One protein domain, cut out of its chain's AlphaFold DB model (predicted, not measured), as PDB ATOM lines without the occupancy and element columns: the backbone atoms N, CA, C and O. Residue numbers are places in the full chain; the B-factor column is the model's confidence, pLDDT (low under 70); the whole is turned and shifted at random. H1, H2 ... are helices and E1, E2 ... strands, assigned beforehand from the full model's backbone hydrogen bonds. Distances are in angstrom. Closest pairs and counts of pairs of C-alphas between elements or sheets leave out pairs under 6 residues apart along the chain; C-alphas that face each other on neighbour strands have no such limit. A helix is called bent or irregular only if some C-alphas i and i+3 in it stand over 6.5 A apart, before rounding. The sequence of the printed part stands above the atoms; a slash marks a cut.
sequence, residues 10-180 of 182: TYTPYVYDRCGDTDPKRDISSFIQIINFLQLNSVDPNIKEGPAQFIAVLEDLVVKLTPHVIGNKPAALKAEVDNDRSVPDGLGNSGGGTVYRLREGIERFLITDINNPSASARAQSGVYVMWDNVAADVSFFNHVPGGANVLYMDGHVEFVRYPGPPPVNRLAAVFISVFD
ATOM      1  N   THR A  10      40.497 -31.740  47.643       78.31
ATOM      2  CA  THR A  10      40.783 -32.786  46.655       78.31
ATOM      3  C   THR A  10      39.646 -32.877  45.644       78.31
ATOM      4  O   THR A  10      38.476 -32.790  46.014       78.31
ATOM      5  N   TYR A  11      39.985 -33.111  44.373       84.38
ATOM      6  CA  TYR A  11      39.033 -33.397  43.295       84.38
ATOM      7  C   TYR A  11      39.225 -34.815  42.764       84.38
ATOM      8  O   TYR A  11      40.357 -35.281  42.623       84.38
ATOM      9  N   THR A  12      38.133 -35.475  42.370       87.12
ATOM     10  CA  THR A  12      38.211 -36.745  41.639       87.12
ATOM     11  C   THR A  12      37.904 -36.574  40.150       87.12
ATOM     12  O   THR A  12      36.868 -36.013  39.785       87.12
ATOM     13  N   PRO A  13      38.749 -37.105  39.246       89.25
ATOM     14  CA  PRO A  13      38.424 -37.158  37.826       89.25
ATOM     15  C   PRO A  13      37.510 -38.338  37.458       89.25
ATOM     16  O   PRO A  13      37.008 -38.376  36.335       89.25
ATOM     17  N   TYR A  14      37.274 -39.296  38.355       93.06
ATOM     18  CA  TYR A  14      36.511 -40.517  38.081       93.06
ATOM     19  C   TYR A  14      35.325 -40.670  39.030       93.06
ATOM     20  O   TYR A  14      35.339 -40.161  40.152       93.06
ATOM     21  N   VAL A  15      34.303 -41.384  38.566       93.50
ATOM     22  CA  VAL A  15      33.109 -41.700  39.348       93.50
ATOM     23  C   VAL A  15      33.408 -42.882  40.260       93.50
ATOM     24  O   VAL A  15      33.640 -43.990  39.781       93.50
ATOM     25  N   TYR A  16      33.369 -42.660  41.567       92.06
ATOM     26  CA  TYR A  16      33.549 -43.706  42.564       92.06
ATOM     27  C   TYR A  16      32.237 -43.944  43.306       92.06
ATOM     28  O   TYR A  16      31.681 -43.033  43.908       92.06
ATOM     29  N   ASP A  17      31.746 -45.175  43.252       91.25
ATOM     30  CA  ASP A  17      30.490 -45.624  43.863       91.25
ATOM     31  C   ASP A  17      30.684 -46.872  44.737       91.25
ATOM     32  O   ASP A  17      29.745 -47.322  45.388       91.25
ATOM     33  N   ARG A  18      31.903 -47.431  44.762       91.06
ATOM     34  CA  ARG A  18      32.250 -48.665  45.482       91.06
ATOM     35  C   ARG A  18      33.464 -48.493  46.389       91.06
ATOM     36  O   ARG A  18      34.416 -49.277  46.338       91.06
ATOM     37  N   CYS A  19      33.461 -47.419  47.173       90.88
ATOM     38  CA  CYS A  19      34.549 -47.085  48.095       90.88
ATOM     39  C   CYS A  19      34.150 -47.104  49.579       90.88
ATOM     40  O   CYS A  19      34.925 -46.665  50.434       90.88
ATOM     41  N   GLY A  20      32.953 -47.605  49.895       87.75
ATOM     42  CA  GLY A  20      32.435 -47.696  51.254       87.75
ATOM     43  C   GLY A  20      33.086 -48.797  52.089       87.75
ATOM     44  O   GLY A  20      33.796 -49.670  51.598       87.75
ATOM     45  N   ASP A  21      32.788 -48.801  53.387       83.25
ATOM     46  CA  ASP A  21      33.356 -49.778  54.328       83.25
ATOM     47  C   ASP A  21      32.891 -51.225  54.077       83.25
ATOM     48  O   ASP A  21      33.534 -52.176  54.539       83.25
ATOM     49  N   THR A  22      31.782 -51.387  53.351       88.44
ATOM     50  CA  THR A  22      31.203 -52.681  52.953       88.44
ATOM     51  C   THR A  22      31.592 -53.107  51.537       88.44
ATOM     52  O   THR A  22      31.332 -54.247  51.156       88.44
ATOM     53  N   ASP A  23      32.233 -52.223  50.772       91.12
ATOM     54  CA  ASP A  23      32.684 -52.517  49.418       91.12
ATOM     55  C   ASP A  23      33.970 -53.358  49.404       91.12
ATOM     56  O   ASP A  23      34.661 -53.475  50.427       91.12
ATOM     57  N   PRO A  24      34.317 -53.963  48.249       93.19
ATOM     58  CA  PRO A  24      35.555 -54.710  48.104       93.19
ATOM     59  C   PRO A  24      36.786 -53.879  48.492       93.19
ATOM     60  O   PRO A  24      36.973 -52.743  48.050       93.19
ATOM     61  N   LYS A  25      37.659 -54.490  49.291       91.38
ATOM     62  CA  LYS A  25      38.940 -53.930  49.732       91.38
ATOM     63  C   LYS A  25      40.076 -54.677  49.065       91.38
ATOM     64  O   LYS A  25      39.904 -55.815  48.625       91.38
ATOM     65  N   ARG A  26      41.241 -54.048  49.002       89.69
ATOM     66  CA  ARG A  26      42.471 -54.741  48.635       89.69
ATOM     67  C   ARG A  26      43.660 -54.205  49.404       89.69
ATOM     68  O   ARG A  26      43.642 -53.067  49.872       89.69
ATOM     69  N   ASP A  27      44.683 -55.041  49.469       88.75
ATOM     70  CA  ASP A  27      45.986 -54.687  50.002       88.75
ATOM     71  C   ASP A  27      46.598 -53.505  49.231       88.75
ATOM     72  O   ASP A  27      46.465 -53.407  48.008       88.75
ATOM     73  N   ILE A  28      47.244 -52.591  49.958       82.38
ATOM     74  CA  ILE A  28      47.802 -51.361  49.379       82.38
ATOM     75  C   ILE A  28      49.260 -51.500  48.910       82.38
ATOM     76  O   ILE A  28      49.869 -50.500  48.537       82.38
ATOM     77  N   SER A  29      49.864 -52.691  48.920       84.00
ATOM     78  CA  SER A  29      51.293 -52.853  48.599       84.00
ATOM     79  C   SER A  29      51.635 -52.413  47.174       84.00
ATOM     80  O   SER A  29      52.641 -51.732  46.975       84.00
ATOM     81  N   SER A  30      50.798 -52.753  46.185       77.38
ATOM     82  CA  SER A  30      50.965 -52.289  44.795       77.38
ATOM     83  C   SER A  30      50.885 -50.764  44.706       77.38
ATOM     84  O   SER A  30      51.677 -50.115  44.025       77.38
ATOM     85  N   PHE A  31      49.971 -50.180  45.467       76.81
ATOM     86  CA  PHE A  31      49.769 -48.746  45.548       76.81
ATOM     87  C   PHE A  31      50.934 -48.007  46.234       76.81
ATOM     88  O   PHE A  31      51.356 -46.962  45.745       76.81
ATOM     89  N   ILE A  32      51.542 -48.574  47.283       78.81
ATOM     90  CA  ILE A  32      52.768 -48.027  47.892       78.81
ATOM     91  C   ILE A  32      53.908 -47.980  46.863       78.81
ATOM     92  O   ILE A  32      54.660 -47.006  46.808       78.81
ATOM     93  N   GLN A  33      54.039 -49.007  46.015       80.31
ATOM     94  CA  GLN A  33      55.041 -49.001  44.942       80.31
ATOM     95  C   GLN A  33      54.780 -47.891  43.920       80.31
ATOM     96  O   GLN A  33      55.721 -47.220  43.500       80.31
ATOM     97  N   ILE A  34      53.513 -47.663  43.564       75.38
ATOM     98  CA  ILE A  34      53.094 -46.582  42.662       75.38
ATOM     99  C   ILE A  34      53.427 -45.207  43.247       75.38
ATOM    100  O   ILE A  34      54.011 -44.379  42.552       75.38
ATOM    101  N   ILE A  35      53.096 -44.968  44.519       72.75
ATOM    102  CA  ILE A  35      53.401 -43.709  45.210       72.75
ATOM    103  C   ILE A  35      54.900 -43.427  45.175       72.75
ATOM    104  O   ILE A  35      55.311 -42.338  44.778       72.75
ATOM    105  N   ASN A  36      55.718 -44.425  45.523       78.06
ATOM    106  CA  ASN A  36      57.172 -44.291  45.508       78.06
ATOM    107  C   ASN A  36      57.706 -44.028  44.093       78.06
ATOM    108  O   ASN A  36      58.613 -43.217  43.916       78.06
ATOM    109  N   PHE A  37      57.141 -44.694  43.083       73.94
ATOM    110  CA  PHE A  37      57.508 -44.487  41.683       73.94
ATOM    111  C   PHE A  37      57.194 -43.063  41.205       73.94
ATOM    112  O   PHE A  37      58.013 -42.446  40.526       73.94
ATOM    113  N   LEU A  38      56.027 -42.532  41.578       72.56
ATOM    114  CA  LEU A  38      55.578 -41.188  41.211       72.56
ATOM    115  C   LEU A  38      56.124 -40.084  42.130       72.56
ATOM    116  O   LEU A  38      55.828 -38.916  41.891       72.56
ATOM    117  N   GLN A  39      56.915 -40.437  43.150       74.50
ATOM    118  CA  GLN A  39      57.428 -39.516  44.171       74.50
ATOM    119  C   GLN A  39      56.303 -38.724  44.863       74.50
ATOM    120  O   GLN A  39      56.440 -37.533  45.135       74.50
ATOM    121  N   LEU A  40      55.174 -39.395  45.113       70.19
ATOM    122  CA  LEU A  40      54.042 -38.849  45.861       70.19
ATOM    123  C   LEU A  40      54.241 -39.056  47.370       70.19
ATOM    124  O   LEU A  40      55.161 -39.754  47.802       70.19
ATOM    125  N   ASN A  41      53.370 -38.448  48.175       65.06
ATOM    126  CA  ASN A  41      53.477 -38.489  49.628       65.06
ATOM    127  C   ASN A  41      53.243 -39.885  50.208       65.06
ATOM    128  O   ASN A  41      52.476 -40.693  49.683       65.06
ATOM    129  N   SER A  42      53.940 -40.177  51.307       65.31
ATOM    130  CA  SER A  42      53.862 -41.475  51.966       65.31
ATOM    131  C   SER A  42      52.512 -41.674  52.649       65.31
ATOM    132  O   SER A  42      52.022 -40.791  53.347       65.31
ATOM    133  N   VAL A  43      51.954 -42.874  52.513       66.44
ATOM    134  CA  VAL A  43      50.726 -43.295  53.204       66.44
ATOM    135  C   VAL A  43      51.054 -43.673  54.644       66.44
ATOM    136  O   VAL A  43      52.127 -44.224  54.906       66.44
ATOM    137  N   ASP A  44      50.120 -43.427  55.568       68.44
ATOM    138  CA  ASP A  44      50.233 -43.882  56.956       68.44
ATOM    139  C   ASP A  44      50.540 -45.395  56.987       68.44
ATOM    140  O   ASP A  44      49.749 -46.199  56.478       68.44
ATOM    141  N   PRO A  45      51.663 -45.817  57.600       67.69
ATOM    142  CA  PRO A  45      52.064 -47.219  57.652       67.69
ATOM    143  C   PRO A  45      51.050 -48.131  58.360       67.69
ATOM    144  O   PRO A  45      51.147 -49.355  58.223       67.69
ATOM    145  N   ASN A  46      50.091 -47.585  59.111       72.00
ATOM    146  CA  ASN A  46      49.010 -48.338  59.748       72.00
ATOM    147  C   ASN A  46      47.858 -48.683  58.791       72.00
ATOM    148  O   ASN A  46      47.031 -49.537  59.121       72.00
ATOM    149  N   ILE A  47      47.794 -48.063  57.611       71.81
ATOM    150  CA  ILE A  47      46.838 -48.427  56.567       71.81
ATOM    151  C   ILE A  47      47.412 -49.625  55.806       71.81
ATOM    152  O   ILE A  47      48.511 -49.564  55.266       71.81
ATOM    153  N   LYS A  48      46.688 -50.748  55.808       80.94
ATOM    154  CA  LYS A  48      47.088 -51.991  55.113       80.94
ATOM    155  C   LYS A  48      46.200 -52.320  53.921       80.94
ATOM    156  O   LYS A  48      46.638 -52.980  52.988       80.94
ATOM    157  N   GLU A  49      44.976 -51.811  53.932       85.69
ATOM    158  CA  GLU A  49      43.994 -52.030  52.881       85.69
ATOM    159  C   GLU A  49      43.278 -50.722  52.562       85.69
ATOM    160  O   GLU A  49      43.120 -49.857  53.427       85.69
ATOM    161  N   GLY A  50      42.820 -50.600  51.321       86.38
ATOM    162  CA  GLY A  50      42.022 -49.477  50.851       86.38
ATOM    163  C   GLY A  50      40.921 -49.926  49.888       86.38
ATOM    164  O   GLY A  50      40.802 -51.121  49.587       86.38
ATOM    165  N   PRO A  51      40.103 -48.983  49.397       90.19
ATOM    166  CA  PRO A  51      39.022 -49.275  48.466       90.19
ATOM    167  C   PRO A  51      39.540 -49.902  47.171       90.19
ATOM    168  O   PRO A  51      40.375 -49.321  46.472       90.19
ATOM    169  N   ALA A  52      39.041 -51.091  46.823       92.94
ATOM    170  CA  ALA A  52      39.551 -51.830  45.672       92.94
ATOM    171  C   ALA A  52      39.276 -51.131  44.341       92.94
ATOM    172  O   ALA A  52      40.121 -51.203  43.449       92.94
ATOM    173  N   GLN A  53      38.140 -50.439  44.215       93.44
ATOM    174  CA  GLN A  53      37.817 -49.646  43.028       93.44
ATOM    175  C   GLN A  53      38.857 -48.539  42.797       93.44
ATOM    176  O   GLN A  53      39.379 -48.409  41.692       93.44
ATOM    177  N   PHE A  54      39.210 -47.786  43.842       89.94
ATOM    178  CA  PHE A  54      40.199 -46.711  43.751       89.94
ATOM    179  C   PHE A  54      41.580 -47.224  43.353       89.94
ATOM    180  O   PHE A  54      42.193 -46.727  42.410       89.94
ATOM    181  N   ILE A  55      42.057 -48.257  44.045       89.69
ATOM    182  CA  ILE A  55      43.392 -48.791  43.786       89.69
ATOM    183  C   ILE A  55      43.459 -49.408  42.376       89.69
ATOM    184  O   ILE A  55      44.456 -49.219  41.687       89.69
ATOM    185  N   ALA A  56      42.394 -50.065  41.898       93.19
ATOM    186  CA  ALA A  56      42.338 -50.600  40.530       93.19
ATOM    187  C   ALA A  56      42.418 -49.502  39.464       93.19
ATOM    188  O   ALA A  56      43.093 -49.667  38.449       93.19
ATOM    189  N   VAL A  57      41.741 -48.375  39.701       92.50
ATOM    190  CA  VAL A  57      41.801 -47.202  38.823       92.50
ATOM    191  C   VAL A  57      43.221 -46.653  38.738       92.50
ATOM    192  O   VAL A  57      43.696 -46.367  37.640       92.50
ATOM    193  N   LEU A  58      43.911 -46.534  39.872       87.94
ATOM    194  CA  LEU A  58      45.290 -46.051  39.900       87.94
ATOM    195  C   LEU A  58      46.266 -47.011  39.217       87.94
ATOM    196  O   LEU A  58      47.145 -46.557  38.489       87.94
ATOM    197  N   GLU A  59      46.100 -48.318  39.407       89.25
ATOM    198  CA  GLU A  59      46.898 -49.332  38.714       89.25
ATOM    199  C   GLU A  59      46.738 -49.227  37.189       89.25
ATOM    200  O   GLU A  59      47.742 -49.130  36.482       89.25
ATOM    201  N   ASP A  60      45.500 -49.169  36.676       93.81
ATOM    202  CA  ASP A  60      45.239 -49.001  35.235       93.81
ATOM    203  C   ASP A  60      45.831 -47.688  34.705       93.81
ATOM    204  O   ASP A  60      46.451 -47.664  33.639       93.81
ATOM    205  N   LEU A  61      45.690 -46.602  35.470       90.69
ATOM    206  CA  LEU A  61      46.228 -45.294  35.116       90.69
ATOM    207  C   LEU A  61      47.758 -45.330  35.021       90.69
ATOM    208  O   LEU A  61      48.315 -44.933  34.004       90.69
ATOM    209  N   VAL A  62      48.458 -45.867  36.021       88.19
ATOM    210  CA  VAL A  62      49.926 -45.974  35.985       88.19
ATOM    211  C   VAL A  62      50.388 -46.838  34.820       88.19
ATOM    212  O   VAL A  62      51.284 -46.430  34.076       88.19
ATOM    213  N   VAL A  63      49.767 -48.001  34.619       91.56
ATOM    214  CA  VAL A  63      50.122 -48.916  33.528       91.56
ATOM    215  C   VAL A  63      49.973 -48.232  32.169       91.56
ATOM    216  O   VAL A  63      50.877 -48.330  31.337       91.56
ATOM    217  N   LYS A  64      48.879 -47.500  31.939       93.75
ATOM    218  CA  LYS A  64      48.619 -46.848  30.647       93.75
ATOM    219  C   LYS A  64      49.397 -45.550  30.445       93.75
ATOM    220  O   LYS A  64      49.785 -45.255  29.318       93.75
ATOM    221  N   LEU A  65      49.695 -44.796  31.504       90.44
ATOM    222  CA  LEU A  65      50.494 -43.572  31.388       90.44
ATOM    223  C   LEU A  65      51.995 -43.850  31.240       90.44
ATOM    224  O   LEU A  65      52.683 -43.089  30.559       90.44
ATOM    225  N   THR A  66      52.512 -44.941  31.816       89.94
ATOM    226  CA  THR A  66      53.957 -45.246  31.838       89.94
ATOM    227  C   THR A  66      54.616 -45.224  30.446       89.94
ATOM    228  O   THR A  66      55.636 -44.544  30.288       89.94
ATOM    229  N   PRO A  67      54.061 -45.855  29.389       92.19
ATOM    230  CA  PRO A  67      54.629 -45.778  28.040       92.19
ATOM    231  C   PRO A  67      54.684 -44.354  27.469       92.19
ATOM    232  O   PRO A  67      55.581 -44.033  26.685       92.19
ATOM    233  N   HIS A  68      53.736 -43.488  27.840       91.19
ATOM    234  CA  HIS A  68      53.684 -42.099  27.383       91.19
ATOM    235  C   HIS A  68      54.674 -41.205  28.129       91.19
ATOM    236  O   HIS A  68      55.264 -40.320  27.507       91.19
ATOM    237  N   VAL A  69      54.899 -41.474  29.418       86.56
ATOM    238  CA  VAL A  69      55.941 -40.826  30.223       86.56
ATOM    239  C   VAL A  69      57.327 -41.191  29.684       86.56
ATOM    240  O   VAL A  69      58.089 -40.304  29.313       86.56
ATOM    241  N   ILE A  70      57.628 -42.489  29.546       90.50
ATOM    242  CA  ILE A  70      58.928 -42.975  29.044       90.50
ATOM    243  C   ILE A  70      59.184 -42.491  27.612       90.50
ATOM    244  O   ILE A  70      60.293 -42.090  27.268       90.50
ATOM    245  N   GLY A  71      58.151 -42.508  26.767       91.44
ATOM    246  CA  GLY A  71      58.246 -42.047  25.386       91.44
ATOM    247  C   GLY A  71      58.271 -40.525  25.217       91.44
ATOM    248  O   GLY A  71      58.314 -40.077  24.072       91.44
ATOM    249  N   ASN A  72      58.188 -39.748  26.306       91.25
ATOM    250  CA  ASN A  72      58.049 -38.288  26.310       91.25
ATOM    251  C   ASN A  72      56.963 -37.790  25.331       91.25
ATOM    252  O   ASN A  72      57.205 -36.944  24.468       91.25
ATOM    253  N   LYS A  73      55.757 -38.369  25.428       91.88
ATOM    254  CA  LYS A  73      54.606 -38.081  24.553       91.88
ATOM    255  C   LYS A  73      53.521 -37.305  25.314       91.88
ATOM    256  O   LYS A  73      52.479 -37.885  25.621       91.88
ATOM    257  N   PRO A  74      53.703 -36.002  25.597       89.31
ATOM    258  CA  PRO A  74      52.800 -35.241  26.467       89.31
ATOM    259  C   PRO A  74      51.360 -35.157  25.939       89.31
ATOM    260  O   PRO A  74      50.416 -35.245  26.717       89.31
ATOM    261  N   ALA A  75      51.164 -35.057  24.620       92.25
ATOM    262  CA  ALA A  75      49.823 -35.048  24.028       92.25
ATOM    263  C   ALA A  75      49.096 -36.392  24.207       92.25
ATOM    264  O   ALA A  75      47.908 -36.415  24.518       92.25
ATOM    265  N   ALA A  76      49.818 -37.508  24.051       90.75
ATOM    266  CA  ALA A  76      49.262 -38.843  24.258       90.75
ATOM    267  C   ALA A  76      48.996 -39.115  25.744       90.75
ATOM    268  O   ALA A  76      47.968 -39.684  26.076       90.75
ATOM    269  N   LEU A  77      49.874 -38.636  26.630       88.62
ATOM    270  CA  LEU A  77      49.672 -38.691  28.076       88.62
ATOM    271  C   LEU A  77      48.381 -37.970  28.468       88.62
ATOM    272  O   LEU A  77      47.543 -38.551  29.147       88.62
ATOM    273  N   LYS A  78      48.191 -36.730  27.998       89.44
ATOM    274  CA  LYS A  78      46.966 -35.975  28.280       89.44
ATOM    275  C   LYS A  78      45.726 -36.703  27.756       89.44
ATOM    276  O   LYS A  78      44.746 -36.813  28.481       89.44
ATOM    277  N   ALA A  79      45.773 -37.191  26.517       92.06
ATOM    278  CA  ALA A  79      44.655 -37.924  25.932       92.06
ATOM    279  C   ALA A  79      44.325 -39.198  26.725       92.06
ATOM    280  O   ALA A  79      43.156 -39.527  26.893       92.06
ATOM    281  N   GLU A  80      45.339 -39.884  27.254       93.12
ATOM    282  CA  GLU A  80      45.140 -41.103  28.033       93.12
ATOM    283  C   GLU A  80      44.499 -40.835  29.399       93.12
ATOM    284  O   GLU A  80      43.636 -41.600  29.816       93.12
ATOM    285  N   VAL A  81      44.838 -39.728  30.070       88.44
ATOM    286  CA  VAL A  81      44.189 -39.319  31.336       88.44
ATOM    287  C   VAL A  81      42.683 -39.073  31.166       88.44
ATOM    288  O   VAL A  81      41.919 -39.246  32.115       88.44
ATOM    289  N   ASP A  82      42.242 -38.691  29.966       92.31
ATOM    290  CA  ASP A  82      40.839 -38.377  29.676       92.31
ATOM    291  C   ASP A  82      39.980 -39.634  29.367       92.31
ATOM    292  O   ASP A  82      38.761 -39.519  29.234       92.31
ATOM    293  N   ASN A  83      40.570 -40.838  29.301       95.44
ATOM    294  CA  ASN A  83      39.841 -42.088  29.027       95.44
ATOM    295  C   ASN A  83      39.184 -42.701  30.286       95.44
ATOM    296  O   ASN A  83      39.668 -42.534  31.409       95.44
ATOM    297  N   ASP A  84      38.126 -43.496  30.088       96.62
ATOM    298  CA  ASP A  84      37.565 -44.378  31.125       96.62
ATOM    299  C   ASP A  84      38.598 -45.438  31.560       96.62
ATOM    300  O   ASP A  84      39.486 -45.824  30.791       96.62
ATOM    301  N   ARG A  85      38.488 -45.927  32.799       96.94
ATOM    302  CA  ARG A  85      39.404 -46.943  33.339       96.94
ATOM    303  C   ARG A  85      38.812 -48.332  33.200       96.94
ATOM    304  O   ARG A  85      37.629 -48.541  33.471       96.94
ATOM    305  N   SER A  86      39.655 -49.285  32.823       97.25
ATOM    306  CA  SER A  86      39.292 -50.701  32.836       97.25
ATOM    307  C   SER A  86      39.793 -51.310  34.134       97.25
ATOM    308  O   SER A  86      40.961 -51.169  34.480       97.25
ATOM    309  N   VAL A  87      38.895 -51.954  34.865       96.19
ATOM    310  CA  VAL A  87      39.188 -52.591  36.148       96.19
ATOM    311  C   VAL A  87      38.649 -54.021  36.127       96.19
ATOM    312  O   VAL A  87      37.785 -54.324  35.301       96.19
ATOM    313  N   PRO A  88      39.129 -54.917  37.006       95.75
ATOM    314  CA  PRO A  88      38.545 -56.247  37.131       95.75
ATOM    315  C   PRO A  88      37.029 -56.196  37.358       95.75
ATOM    316  O   PRO A  88      36.532 -55.305  38.055       95.75
ATOM    317  N   ASP A  89      36.308 -57.170  36.803       94.25
ATOM    318  CA  ASP A  89      34.858 -57.277  36.970       94.25
ATOM    319  C   ASP A  89      34.467 -57.284  38.454       94.25
ATOM    320  O   ASP A  89      35.127 -57.898  39.298       94.25
ATOM    321  N   GLY A  90      33.390 -56.572  38.784       91.56
ATOM    322  CA  GLY A  90      32.956 -56.348  40.161       91.56
ATOM    323  C   GLY A  90      33.529 -55.079  40.792       91.56
ATOM    324  O   GLY A  90      32.948 -54.596  41.765       91.56
ATOM    325  N   LEU A  91      34.610 -54.508  40.247       94.25
ATOM    326  CA  LEU A  91      35.250 -53.298  40.782       94.25
ATOM    327  C   LEU A  91      34.899 -52.023  40.010       94.25
ATOM    328  O   LEU A  91      35.198 -50.926  40.475       94.25
ATOM    329  N   GLY A  92      34.262 -52.145  38.848       93.81
ATOM    330  CA  GLY A  92      33.736 -51.018  38.087       93.81
ATOM    331  C   GLY A  92      32.468 -50.429  38.702       93.81
ATOM    332  O   GLY A  92      31.909 -50.967  39.664       93.81
ATOM    333  N   ASN A  93      31.997 -49.333  38.112       92.94
ATOM    334  CA  ASN A  93      30.737 -48.710  38.497       92.94
ATOM    335  C   ASN A  93      29.574 -49.698  38.358       92.94
ATOM    336  O   ASN A  93      29.548 -50.516  37.432       92.94
ATOM    337  N   SER A  94      28.645 -49.670  39.316       88.50
ATOM    338  CA  SER A  94      27.541 -50.632  39.446       88.50
ATOM    339  C   SER A  94      27.990 -52.109  39.481       88.50
ATOM    340  O   SER A  94      27.195 -53.013  39.233       88.50
ATOM    341  N   GLY A  95      29.269 -52.376  39.780       88.94
ATOM    342  CA  GLY A  95      29.859 -53.717  39.787       88.94
ATOM    343  C   GLY A  95      30.280 -54.271  38.425       88.94
ATOM    344  O   GLY A  95      30.517 -55.472  38.322       88.94
ATOM    345  N   GLY A  96      30.400 -53.428  37.397       91.56
ATOM    346  CA  GLY A  96      30.966 -53.815  36.100       91.56
ATOM    347  C   GLY A  96      32.500 -53.917  36.096       91.56
ATOM    348  O   GLY A  96      33.132 -54.052  37.143       91.56
ATOM    349  N   GLY A  97      33.098 -53.815  34.906       95.81
ATOM    350  CA  GLY A  97      34.556 -53.780  34.672       95.81
ATOM    351  C   GLY A  97      35.081 -52.417  34.193       95.81
ATOM    352  O   GLY A  97      36.188 -52.301  33.660       95.81
ATOM    353  N   THR A  98      34.275 -51.361  34.330       95.94
ATOM    354  CA  THR A  98      34.616 -50.002  33.886       95.94
ATOM    355  C   THR A  98      34.377 -49.002  35.003       95.94
ATOM    356  O   THR A  98      33.318 -49.023  35.627       95.94
ATOM    357  N   VAL A  99      35.345 -48.116  35.229       96.06
ATOM    358  CA  VAL A  99      35.156 -46.902  36.029       96.06
ATOM    359  C   VAL A  99      35.159 -45.698  35.100       96.06
ATOM    360  O   VAL A  99      36.117 -45.475  34.354       96.06
ATOM    361  N   TYR A 100      34.079 -44.930  35.126       95.69
ATOM    362  CA  TYR A 100      33.865 -43.845  34.182       95.69
ATOM    363  C   TYR A 100      34.585 -42.556  34.588       95.69
ATOM    364  O   TYR A 100      34.564 -42.135  35.747       95.69
ATOM    365  N   ARG A 101      35.181 -41.881  33.601       94.81
ATOM    366  CA  ARG A 101      35.672 -40.505  33.711       94.81
ATOM    367  C   ARG A 101      34.489 -39.570  33.938       94.81
ATOM    368  O   ARG A 101      33.522 -39.598  33.172       94.81
ATOM    369  N   LEU A 102      34.592 -38.720  34.956       91.06
ATOM    370  CA  LEU A 102      33.588 -37.716  35.287       91.06
ATOM    371  C   LEU A 102      33.335 -36.803  34.078       91.06
ATOM    372  O   LEU A 102      34.261 -36.191  33.541       91.06
ATOM    373  N   ARG A 103      32.075 -36.742  33.653       90.69
ATOM    374  CA  ARG A 103      31.556 -35.914  32.559       90.69
ATOM    375  C   ARG A 103      30.063 -35.697  32.771       90.69
ATOM    376  O   ARG A 103      29.434 -36.440  33.521       90.69
ATOM    377  N   GLU A 104      29.497 -34.699  32.108       84.69
ATOM    378  CA  GLU A 104      28.056 -34.456  32.163       84.69
ATOM    379  C   GLU A 104      27.268 -35.706  31.724       84.69
ATOM    380  O   GLU A 104      27.620 -36.370  30.743       84.69
ATOM    381  N   GLY A 105      26.217 -36.046  32.476       83.31
ATOM    382  CA  GLY A 105      25.353 -37.189  32.192       83.31
ATOM    383  C   GLY A 105      25.952 -38.554  32.544       83.31
ATOM    384  O   GLY A 105      25.405 -39.576  32.115       83.31
ATOM    385  N   ILE A 106      27.083 -38.615  33.263       87.38
ATOM    386  CA  ILE A 106      27.722 -39.884  33.637       87.38
ATOM    387  C   ILE A 106      26.939 -40.676  34.690       87.38
ATOM    388  O   ILE A 106      26.993 -41.906  34.696       87.38
ATOM    389  N   GLU A 107      26.134 -40.007  35.509       81.44
ATOM    390  CA  GLU A 107      25.271 -40.611  36.528       81.44
ATOM    391  C   GLU A 107      24.331 -41.677  35.955       81.44
ATOM    392  O   GLU A 107      23.924 -42.594  36.663       81.44
ATOM    393  N   ARG A 108      24.010 -41.607  34.654       80.12
ATOM    394  CA  ARG A 108      23.121 -42.569  33.992       80.12
ATOM    395  C   ARG A 108      23.646 -43.999  34.053       80.12
ATOM    396  O   ARG A 108      22.857 -44.934  34.005       80.12
ATOM    397  N   PHE A 109      24.962 -44.170  34.158       81.50
ATOM    398  CA  PHE A 109      25.592 -45.483  34.277       81.50
ATOM    399  C   PHE A 109      25.520 -46.053  35.704       81.50
ATOM    400  O   PHE A 109      25.834 -47.224  35.919       81.50
ATOM    401  N   LEU A 110      25.065 -45.245  36.666       79.94
ATOM    402  CA  LEU A 110      24.751 -45.654  38.035       79.94
ATOM    403  C   LEU A 110      23.248 -45.921  38.241       79.94
ATOM    404  O   LEU A 110      22.840 -46.399  39.299       79.94
ATOM    405  N   ILE A 111      22.403 -45.622  37.248       76.75
ATOM    406  CA  ILE A 111      20.961 -45.873  37.328       76.75
ATOM    407  C   ILE A 111      20.700 -47.364  37.106       76.75
ATOM    408  O   ILE A 111      20.782 -47.868  35.988       76.75
ATOM    409  N   THR A 112      20.341 -48.068  38.177       69.69
ATOM    410  CA  THR A 112      19.957 -49.488  38.128       69.69
ATOM    411  C   THR A 112      18.467 -49.698  37.841       69.69
ATOM    412  O   THR A 112      18.088 -50.745  37.321       69.69
ATOM    413  N   ASP A 113      17.624 -48.696  38.116       68.25
ATOM    414  CA  ASP A 113      16.185 -48.705  37.823       68.25
ATOM    415  C   ASP A 113      15.814 -47.592  36.831       68.25
ATOM    416  O   ASP A 113      15.624 -46.432  37.202       68.25
ATOM    417  N   ILE A 114      15.696 -47.961  35.553       61.50
ATOM    418  CA  ILE A 114      15.389 -47.038  34.450       61.50
ATOM    419  C   ILE A 114      13.940 -46.532  34.457       61.50
ATOM    420  O   ILE A 114      13.630 -45.544  33.795       61.50
ATOM    421  N   ASN A 115      13.044 -47.186  35.203       69.56
ATOM    422  CA  ASN A 115      11.631 -46.806  35.248       69.56
ATOM    423  C   ASN A 115      11.350 -45.715  36.287       69.56
ATOM    424  O   ASN A 115      10.233 -45.199  36.348       69.56
ATOM    425  N   ASN A 116      12.342 -45.352  37.104       66.69
ATOM    426  CA  ASN A 116      12.206 -44.326  38.122       66.69
ATOM    427  C   ASN A 116      12.723 -42.967  37.604       66.69
ATOM    428  O   ASN A 116      13.936 -42.764  37.521       66.69
ATOM    429  N   PRO A 117      11.839 -41.993  37.312       60.81
ATOM    430  CA  PRO A 117      12.243 -40.689  36.781       60.81
ATOM    431  C   PRO A 117      13.079 -39.850  37.763       60.81
ATOM    432  O   PRO A 117      13.734 -38.903  37.342       60.81
ATOM    433  N   SER A 118      13.100 -40.192  39.057       63.06
ATOM    434  CA  SER A 118      13.958 -39.558  40.070       63.06
ATOM    435  C   SER A 118      15.318 -40.247  40.238       63.06
ATOM    436  O   SER A 118      16.121 -39.819  41.070       63.06
ATOM    437  N   ALA A 119      15.593 -41.326  39.496       62.41
ATOM    438  CA  ALA A 119      16.823 -42.097  39.655       62.41
ATOM    439  C   ALA A 119      18.078 -41.323  39.237       62.41
ATOM    440  O   ALA A 119      19.116 -41.511  39.862       62.41
ATOM    441  N   SER A 120      17.984 -40.423  38.253       61.12
ATOM    442  CA  SER A 120      19.109 -39.570  37.847       61.12
ATOM    443  C   SER A 120      19.528 -38.611  38.957       61.12
ATOM    444  O   SER A 120      20.699 -38.574  39.312       61.12
ATOM    445  N   ALA A 121      18.572 -37.907  39.574       59.00
ATOM    446  CA  ALA A 121      18.848 -37.007  40.692       59.00
ATOM    447  C   ALA A 121      19.466 -37.762  41.880       59.00
ATOM    448  O   ALA A 121      20.485 -37.340  42.410       59.00
ATOM    449  N   ARG A 122      18.920 -38.936  42.243       62.81
ATOM    450  CA  ARG A 122      19.494 -39.763  43.321       62.81
ATOM    451  C   ARG A 122      20.876 -40.320  42.992       62.81
ATOM    452  O   ARG A 122      21.682 -40.476  43.901       62.81
ATOM    453  N   ALA A 123      21.144 -40.616  41.722       72.38
ATOM    454  CA  ALA A 123      22.466 -41.030  41.280       72.38
ATOM    455  C   ALA A 123      23.469 -39.867  41.372       72.38
ATOM    456  O   ALA A 123      24.566 -40.076  41.878       72.38
ATOM    457  N   GLN A 124      23.095 -38.644  40.971       75.94
ATOM    458  CA  GLN A 124      23.979 -37.473  41.080       75.94
ATOM    459  C   GLN A 124      24.302 -37.108  42.536       75.94
ATOM    460  O   GLN A 124      25.462 -36.841  42.841       75.94
ATOM    461  N   SER A 125      23.321 -37.169  43.447       80.25
ATOM    462  CA  SER A 125      23.539 -36.892  44.876       80.25
ATOM    463  C   SER A 125      24.454 -37.909  45.574       80.25
ATOM    464  O   SER A 125      24.856 -37.678  46.706       80.25
ATOM    465  N   GLY A 126      24.771 -39.042  44.937       83.69
ATOM    466  CA  GLY A 126      25.712 -40.039  45.456       83.69
ATOM    467  C   GLY A 126      27.134 -39.917  44.898       83.69
ATOM    468  O   GLY A 126      28.035 -40.589  45.395       83.69
ATOM    469  N   VAL A 127      27.355 -39.088  43.872       89.06
ATOM    470  CA  VAL A 127      28.664 -38.935  43.219       89.06
ATOM    471  C   VAL A 127      29.381 -37.731  43.806       89.06
ATOM    472  O   VAL A 127      29.083 -36.592  43.451       89.06
ATOM    473  N   TYR A 128      30.344 -37.983  44.688       90.31
ATOM    474  CA  TYR A 128      31.232 -36.947  45.207       90.31
ATOM    475  C   TYR A 128      32.250 -36.520  44.140       90.31
ATOM    476  O   TYR A 128      32.834 -37.347  43.438       90.31
ATOM    477  N   VAL A 129      32.464 -35.212  44.018       90.25
ATOM    478  CA  VAL A 129      33.332 -34.592  43.003       90.25
ATOM    479  C   VAL A 129      34.543 -33.927  43.647       90.25
ATOM    480  O   VAL A 129      35.650 -33.991  43.107       90.25
ATOM    481  N   MET A 130      34.329 -33.299  44.800       86.94
ATOM    482  CA  MET A 130      35.334 -32.526  45.519       86.94
ATOM    483  C   MET A 130      35.060 -32.590  47.018       86.94
ATOM    484  O   MET A 130      33.905 -32.675  47.429       86.94
ATOM    485  N   TRP A 131      36.105 -32.561  47.837       86.06
ATOM    486  CA  TRP A 131      35.967 -32.543  49.291       86.06
ATOM    487  C   TRP A 131      37.129 -31.819  49.963       86.06
ATOM    488  O   TRP A 131      38.211 -31.721  49.383       86.06
ATOM    489  N   ASP A 132      36.903 -31.332  51.185       78.19
ATOM    490  CA  ASP A 132      37.963 -30.734  52.003       78.19
ATOM    491  C   ASP A 132      39.039 -31.780  52.308       78.19
ATOM    492  O   ASP A 132      38.736 -32.921  52.679       78.19
ATOM    493  N   ASN A 133      40.307 -31.386  52.215       68.94
ATOM    494  CA  ASN A 133      41.405 -32.211  52.696       68.94
ATOM    495  C   ASN A 133      41.295 -32.329  54.217       68.94
ATOM    496  O   ASN A 133      41.571 -31.395  54.968       68.94
ATOM    497  N   VAL A 134      40.880 -33.502  54.687       57.78
ATOM    498  CA  VAL A 134      40.941 -33.837  56.106       57.78
ATOM    499  C   VAL A 134      42.360 -34.313  56.368       57.78
ATOM    500  O   VAL A 134      42.692 -35.444  56.021       57.78
ATOM    501  N   ALA A 135      43.210 -33.451  56.929       48.78
ATOM    502  CA  ALA A 135      44.579 -33.818  57.279       48.78
ATOM    503  C   ALA A 135      44.569 -35.125  58.095       48.78
ATOM    504  O   ALA A 135      44.032 -35.188  59.203       48.78
ATOM    505  N   ALA A 136      45.128 -36.187  57.508       45.66
ATOM    506  CA  ALA A 136      45.171 -37.523  58.100       45.66
ATOM    507  C   ALA A 136      46.222 -37.634  59.217       45.66
ATOM    508  O   ALA A 136      46.312 -38.664  59.889       45.66
ATOM    509  N   ASP A 137      47.018 -36.586  59.425       43.50
ATOM    510  CA  ASP A 137      48.082 -36.598  60.408       43.50
ATOM    511  C   ASP A 137      47.543 -36.308  61.815       43.50
ATOM    512  O   ASP A 137      47.438 -35.176  62.291       43.50
ATOM    513  N   VAL A 138      47.207 -37.399  62.497       41.25
ATOM    514  CA  VAL A 138      46.776 -37.445  63.897       41.25
ATOM    515  C   VAL A 138      47.797 -36.804  64.850       41.25
ATOM    516  O   VAL A 138      47.429 -36.455  65.970       41.25
ATOM    517  N   SER A 139      49.062 -36.626  64.440       39.44
ATOM    518  CA  SER A 139      50.101 -36.010  65.277       39.44
ATOM    519  C   SER A 139      49.989 -34.481  65.392       39.44
ATOM    520  O   SER A 139      50.514 -33.907  66.348       39.44
ATOM    521  N   PHE A 140      49.221 -33.826  64.513       37.84
ATOM    522  CA  PHE A 140      48.880 -32.399  64.620       37.84
ATOM    523  C   PHE A 140      47.581 -32.128  65.393       37.84
ATOM    524  O   PHE A 140      47.206 -30.972  65.603       37.84
ATOM    525  N   PHE A 141      46.898 -33.172  65.870       35.44
ATOM    526  CA  PHE A 141      45.586 -33.056  66.490       35.44
ATOM    527  C   PHE A 141      45.573 -33.560  67.937       35.44
ATOM    528  O   PHE A 141      45.553 -34.754  68.211       35.44
ATOM    529  N   ASN A 142      45.418 -32.630  68.883       33.78
ATOM    530  CA  ASN A 142      44.877 -32.935  70.215       33.78
ATOM    531  C   ASN A 142      43.328 -33.081  70.195       33.78
ATOM    532  O   ASN A 142      42.713 -33.203  71.254       33.78
ATOM    533  N   HIS A 143      42.682 -33.042  69.014       38.41
ATOM    534  CA  HIS A 143      41.226 -33.139  68.821       38.41
ATOM    535  C   HIS A 143      40.864 -33.891  67.525       38.41
ATOM    536  O   HIS A 143      41.399 -33.589  66.468       38.41
ATOM    537  N   VAL A 144      39.919 -34.834  67.604       48.28
ATOM    538  CA  VAL A 144      39.426 -35.690  66.502       48.28
ATOM    539  C   VAL A 144      39.084 -34.876  65.234       48.28
ATOM    540  O   VAL A 144      38.475 -33.807  65.373       48.28
ATOM    541  N   PRO A 145      39.398 -35.367  64.013       59.38
ATOM    542  CA  PRO A 145      38.938 -34.747  62.770       59.38
ATOM    543  C   PRO A 145      37.407 -34.641  62.766       59.38
ATOM    544  O   PRO A 145      36.711 -35.640  62.925       59.38
ATOM    545  N   GLY A 146      36.870 -33.427  62.635       68.00
ATOM    546  CA  GLY A 146      35.427 -33.187  62.774       68.00
ATOM    547  C   GLY A 146      34.586 -33.691  61.597       68.00
ATOM    548  O   GLY A 146      33.393 -33.946  61.764       68.00
ATOM    549  N   GLY A 147      35.197 -33.843  60.420       78.62
ATOM    550  CA  GLY A 147      34.524 -34.109  59.150       78.62
ATOM    551  C   GLY A 147      35.097 -33.278  58.002       78.62
ATOM    552  O   GLY A 147      36.100 -32.591  58.190       78.62
ATOM    553  N   ALA A 148      34.446 -33.342  56.844       83.31
ATOM    554  CA  ALA A 148      34.790 -32.602  55.630       83.31
ATOM    555  C   ALA A 148      33.512 -32.094  54.954       83.31
ATOM    556  O   ALA A 148      32.486 -32.779  54.993       83.31
ATOM    557  N   ASN A 149      33.567 -30.937  54.295       87.75
ATOM    558  CA  ASN A 149      32.546 -30.595  53.310       87.75
ATOM    559  C   ASN A 149      32.794 -31.399  52.030       87.75
ATOM    560  O   ASN A 149      33.929 -31.508  51.566       87.75
ATOM    561  N   VAL A 150      31.731 -31.970  51.468       89.94
ATOM    562  CA  VAL A 150      31.766 -32.779  50.247       89.94
ATOM    563  C   VAL A 150      30.803 -32.173  49.238       89.94
ATOM    564  O   VAL A 150      29.623 -32.009  49.535       89.94
ATOM    565  N   LEU A 151      31.313 -31.830  48.056       91.69
ATOM    566  CA  LEU A 151      30.543 -31.390  46.896       91.69
ATOM    567  C   LEU A 151      30.178 -32.600  46.032       91.69
ATOM    568  O   LEU A 151      31.058 -33.373  45.635       91.69
ATOM    569  N   TYR A 152      28.903 -32.706  45.677       92.38
ATOM    570  CA  TYR A 152      28.368 -33.770  44.831       92.38
ATOM    571  C   TYR A 152      28.014 -33.277  43.423       92.38
ATOM    572  O   TYR A 152      27.979 -32.078  43.143       92.38
ATOM    573  N   MET A 153      27.765 -34.217  42.510       90.69
ATOM    574  CA  MET A 153      27.554 -33.944  41.084       90.69
ATOM    575  C   MET A 153      26.293 -33.114  40.783       90.69
ATOM    576  O   MET A 153      26.263 -32.404  39.782       90.69
ATOM    577  N   ASP A 154      25.279 -33.163  41.644       89.00
ATOM    578  CA  ASP A 154      24.077 -32.316  41.553       89.00
ATOM    579  C   ASP A 154      24.306 -30.875  42.065       89.00
ATOM    580  O   ASP A 154      23.391 -30.050  42.049       89.00
ATOM    581  N   GLY A 155      25.524 -30.564  42.521       90.06
ATOM    582  CA  GLY A 155      25.931 -29.255  43.019       90.06
ATOM    583  C   GLY A 155      25.645 -29.013  44.501       90.06
ATOM    584  O   GLY A 155      25.958 -27.925  44.990       90.06
ATOM    585  N   HIS A 156      25.070 -29.976  45.232       93.81
ATOM    586  CA  HIS A 156      24.886 -29.817  46.673       93.81
ATOM    587  C   HIS A 156      26.193 -30.057  47.438       93.81
ATOM    588  O   HIS A 156      27.079 -30.788  46.991       93.81
ATOM    589  N   VAL A 157      26.292 -29.435  48.613       92.69
ATOM    590  CA  VAL A 157      27.387 -29.647  49.561       92.69
ATOM    591  C   VAL A 157      26.819 -30.224  50.851       92.69
ATOM    592  O   VAL A 157      25.839 -29.700  51.385       92.69
ATOM    593  N   GLU A 158      27.446 -31.276  51.365       92.56
ATOM    594  CA  GLU A 158      27.113 -31.892  52.650       92.56
ATOM    595  C   GLU A 158      28.336 -31.887  53.568       92.56
ATOM    596  O   GLU A 158      29.448 -32.192  53.139       92.56
ATOM    597  N   PHE A 159      28.136 -31.579  54.851       90.06
ATOM    598  CA  PHE A 159      29.171 -31.802  55.854       90.06
ATOM    599  C   PHE A 159      29.118 -33.249  56.352       90.06
ATOM    600  O   PHE A 159      28.197 -33.635  57.076       90.06
ATOM    601  N   VAL A 160      30.141 -34.030  56.016       88.06
ATOM    602  CA  VAL A 160      30.263 -35.436  56.400       88.06
ATOM    603  C   VAL A 160      31.198 -35.559  57.597       88.06
ATOM    604  O   VAL A 160      32.375 -35.220  57.516       88.06
ATOM    605  N   ARG A 161      30.693 -36.065  58.728       85.56
ATOM    606  CA  ARG A 161      31.504 -36.292  59.938       85.56
ATOM    607  C   ARG A 161      32.463 -37.458  59.743       85.56
ATOM    608  O   ARG A 161      32.056 -38.487  59.220       85.56
ATOM    609  N   TYR A 162      33.694 -37.326  60.233       79.38
ATOM    610  CA  TYR A 162      34.660 -38.422  60.226       79.38
ATOM    611  C   TYR A 162      34.530 -39.289  61.496       79.38
ATOM    612  O   TYR A 162      34.452 -38.742  62.599       79.38
ATOM    613  N   PRO A 163      34.570 -40.629  61.386       81.25
ATOM    614  CA  PRO A 163      34.446 -41.405  60.152       81.25
ATOM    615  C   PRO A 163      32.996 -41.400  59.635       81.25
ATOM    616  O   PRO A 163      32.055 -41.545  60.417       81.25
ATOM    617  N   GLY A 164      32.833 -41.259  58.319       84.25
ATOM    618  CA  GLY A 164      31.533 -41.195  57.647       84.25
ATOM    619  C   GLY A 164      31.510 -42.003  56.350       84.25
ATOM    620  O   GLY A 164      32.378 -42.848  56.159       84.25
ATOM    621  N   PRO A 165      30.526 -41.796  55.459       88.31
ATOM    622  CA  PRO A 165      30.571 -42.316  54.093       88.31
ATOM    623  C   PRO A 165      31.787 -41.788  53.300       88.31
ATOM    624  O   PRO A 165      32.352 -40.747  53.650       88.31
ATOM    625  N   PRO A 166      32.204 -42.479  52.219       87.06
ATOM    626  CA  PRO A 166      33.215 -41.968  51.294       87.06
ATOM    627  C   PRO A 166      32.838 -40.577  50.761       87.06
ATOM    628  O   PRO A 166      31.652 -40.322  50.554       87.06
ATOM    629  N   PRO A 167      33.814 -39.685  50.524       83.44
ATOM    630  CA  PRO A 167      35.264 -39.882  50.636       83.44
ATOM    631  C   PRO A 167      35.821 -39.665  52.061       83.44
ATOM    632  O   PRO A 167      37.032 -39.645  52.250       83.44
ATOM    633  N   VAL A 168      34.961 -39.526  53.077       84.00
ATOM    634  CA  VAL A 168      35.330 -39.186  54.468       84.00
ATOM    635  C   VAL A 168      35.283 -40.423  55.386       84.00
ATOM    636  O   VAL A 168      35.070 -40.329  56.598       84.00
ATOM    637  N   ASN A 169      35.481 -41.620  54.825       81.12
ATOM    638  CA  ASN A 169      35.655 -42.852  55.599       81.12
ATOM    639  C   ASN A 169      37.142 -43.141  55.848       81.12
ATOM    640  O   ASN A 169      38.037 -42.604  55.195       81.12
ATOM    641  N   ARG A 170      37.424 -44.041  56.792       76.19
ATOM    642  CA  ARG A 170      38.804 -44.410  57.150       76.19
ATOM    643  C   ARG A 170      39.582 -45.004  55.971       76.19
ATOM    644  O   ARG A 170      40.790 -44.824  55.882       76.19
ATOM    645  N   LEU A 171      38.899 -45.726  55.083       69.94
ATOM    646  CA  LEU A 171      39.519 -46.372  53.926       69.94
ATOM    647  C   LEU A 171      39.826 -45.364  52.813       69.94
ATOM    648  O   LEU A 171      40.860 -45.483  52.159       69.94
ATOM    649  N   ALA A 172      38.981 -44.347  52.621       65.00
ATOM    650  CA  ALA A 172      39.219 -43.300  51.637       65.00
ATOM    651  C   ALA A 172      40.217 -42.222  52.100       65.00
ATOM    652  O   ALA A 172      40.607 -41.375  51.300       65.00
ATOM    653  N   ALA A 173      40.745 -42.304  53.327       62.25
ATOM    654  CA  ALA A 173      41.908 -41.507  53.737       62.25
ATOM    655  C   ALA A 173      43.117 -41.714  52.800       62.25
ATOM    656  O   ALA A 173      43.934 -40.815  52.612       62.25
ATOM    657  N   VAL A 174      43.183 -42.876  52.139       64.56
ATOM    658  CA  VAL A 174      44.163 -43.171  51.089       64.56
ATOM    659  C   VAL A 174      44.064 -42.190  49.912       64.56
ATOM    660  O   VAL A 174      45.096 -41.806  49.371       64.56
ATOM    661  N   PHE A 175      42.862 -41.728  49.541       64.62
ATOM    662  CA  PHE A 175      42.709 -40.708  48.497       64.62
ATOM    663  C   PHE A 175      43.401 -39.415  48.919       64.62
ATOM    664  O   PHE A 175      44.202 -38.879  48.165       64.62
ATOM    665  N   ILE A 176      43.137 -38.954  50.145       60.59
ATOM    666  CA  ILE A 176      43.682 -37.697  50.667       60.59
ATOM    667  C   ILE A 176      45.213 -37.757  50.706       60.59
ATOM    668  O   ILE A 176      45.862 -36.841  50.220       60.59
ATOM    669  N   SER A 177      45.805 -38.872  51.154       60.31
ATOM    670  CA  SER A 177      47.273 -39.008  51.217       60.31
ATOM    671  C   SER A 177      48.001 -38.884  49.870       60.31
ATOM    672  O   SER A 177      49.179 -38.550  49.842       60.31
ATOM    673  N   VAL A 178      47.320 -39.151  48.750       60.12
ATOM    674  CA  VAL A 178      47.911 -39.055  47.402       60.12
ATOM    675  C   VAL A 178      47.924 -37.619  46.896       60.12
ATOM    676  O   VAL A 178      48.811 -37.254  46.124       60.12
ATOM    677  N   PHE A 179      46.916 -36.836  47.282       56.28
ATOM    678  CA  PHE A 179      46.650 -35.512  46.723       56.28
ATOM    679  C   PHE A 179      47.020 -34.363  47.662       56.28
ATOM    680  O   PHE A 179      47.197 -33.250  47.179       56.28
ATOM    681  N   ASP A 180      47.178 -34.622  48.962       55.38
ATOM    682  CA  ASP A 180      47.723 -33.663  49.920       55.38
ATOM    683  C   ASP A 180      49.176 -33.361  49.542       55.38
ATOM    684  O   ASP A 180      49.961 -34.294  49.375       55.38
TER     685      ASP A 180
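This is residues 10 to 180 of the 182 residues of an uncharacterized protein of Candidatus Hydrogenedens sp (UniProt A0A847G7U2). A small wall of three strands, E3, E4 and E5, lies on one side of the domain, and three helices, H1, H2 and H3, lie on the other, with H2 packed between H1 and H3. The short helix H6 lies between the wall and H1, a small pair of helices, H4 and H5, sits away from H1 to H3, and two loops stick out, residues 113 to 118 and 138 to 143. The 171 printed residues run E1 H1 E2 H2 H3 H4 H5 E3 E4 E5 H6: six named helices and five named strands in two antiparallel sheets, E1 - E2 and E3 - E4 - E5. The class is mixed, helices and strands, with under half of the residues in named elements. The whole is compact, with a radius of gyration of the C-alphas of 16.5 A and spans of 47 by 46 by 26 A.

Residues 10 to 11 pair antiparallel with residues 130 to 131 of E3, residues 128 to 132. E1, residues 25 to 27, is the antiparallel neighbour of E2, residues 49 to 51, with N 26 and O 50 at 3.0 A. H1, residues 29 to 38, touches residues 55 to 62 of H2, residues 52 to 70, the same way at 36 degrees, a tilt only just steep; the closest C-alphas, of Phe 31 and Ile 55, are 6.6 A apart. H2 is only just irregular, with C-alphas 64 and 67 6.6 A apart. H2 and H3, residues 74 to 81, form a hairpin at a shallow tilt of 15 degrees, with the C-alphas of His 68 and Leu 77 closest at 5.3 A. H4, residues 106 to 110, touches H5, residues 119 to 124, closest at the C-alphas of Glu 107 and Ala 123, 5.5 A. E3, E4, residues 148 to 152, and E5, residues 157 to 160, form a meander, each strand the antiparallel neighbour of the one before, with N 129 and O 151 at 2.8 A and N 150 and O 158 at 2.8 A. H6, residues 173 to 179, is close to H1 but not clearly touching, with the C-alphas of Ile 35 and Val 178 7.5 A apart. In H1, H3 and H5 every O i to N i+4 pair is within hydrogen-bond range; H2 has 13 of 15, H4 0 of 1 with 2 of 2 O i to N i+3 pairs, and H6 1 of 3 with 3 of 4.

E1 begins at C-alpha 25, (38.940, -53.930, 49.732). H2 is 27.0 A long, H1 14.5 A and E4 12.6 A. H6 ends at C-alpha 179, (46.650, -35.512, 46.723).

The C-alphas of Asn 115 and Asn 142, 50.2 A apart, are the two farthest apart. The printed part has no cut; the links H3 to H4, E3 to E4 and E5 to H6 are long. Its mean pLDDT is 80.5, with 40 residues under 70: 41 to 45, 112 to 122, 133 to 146 and 171 to 180.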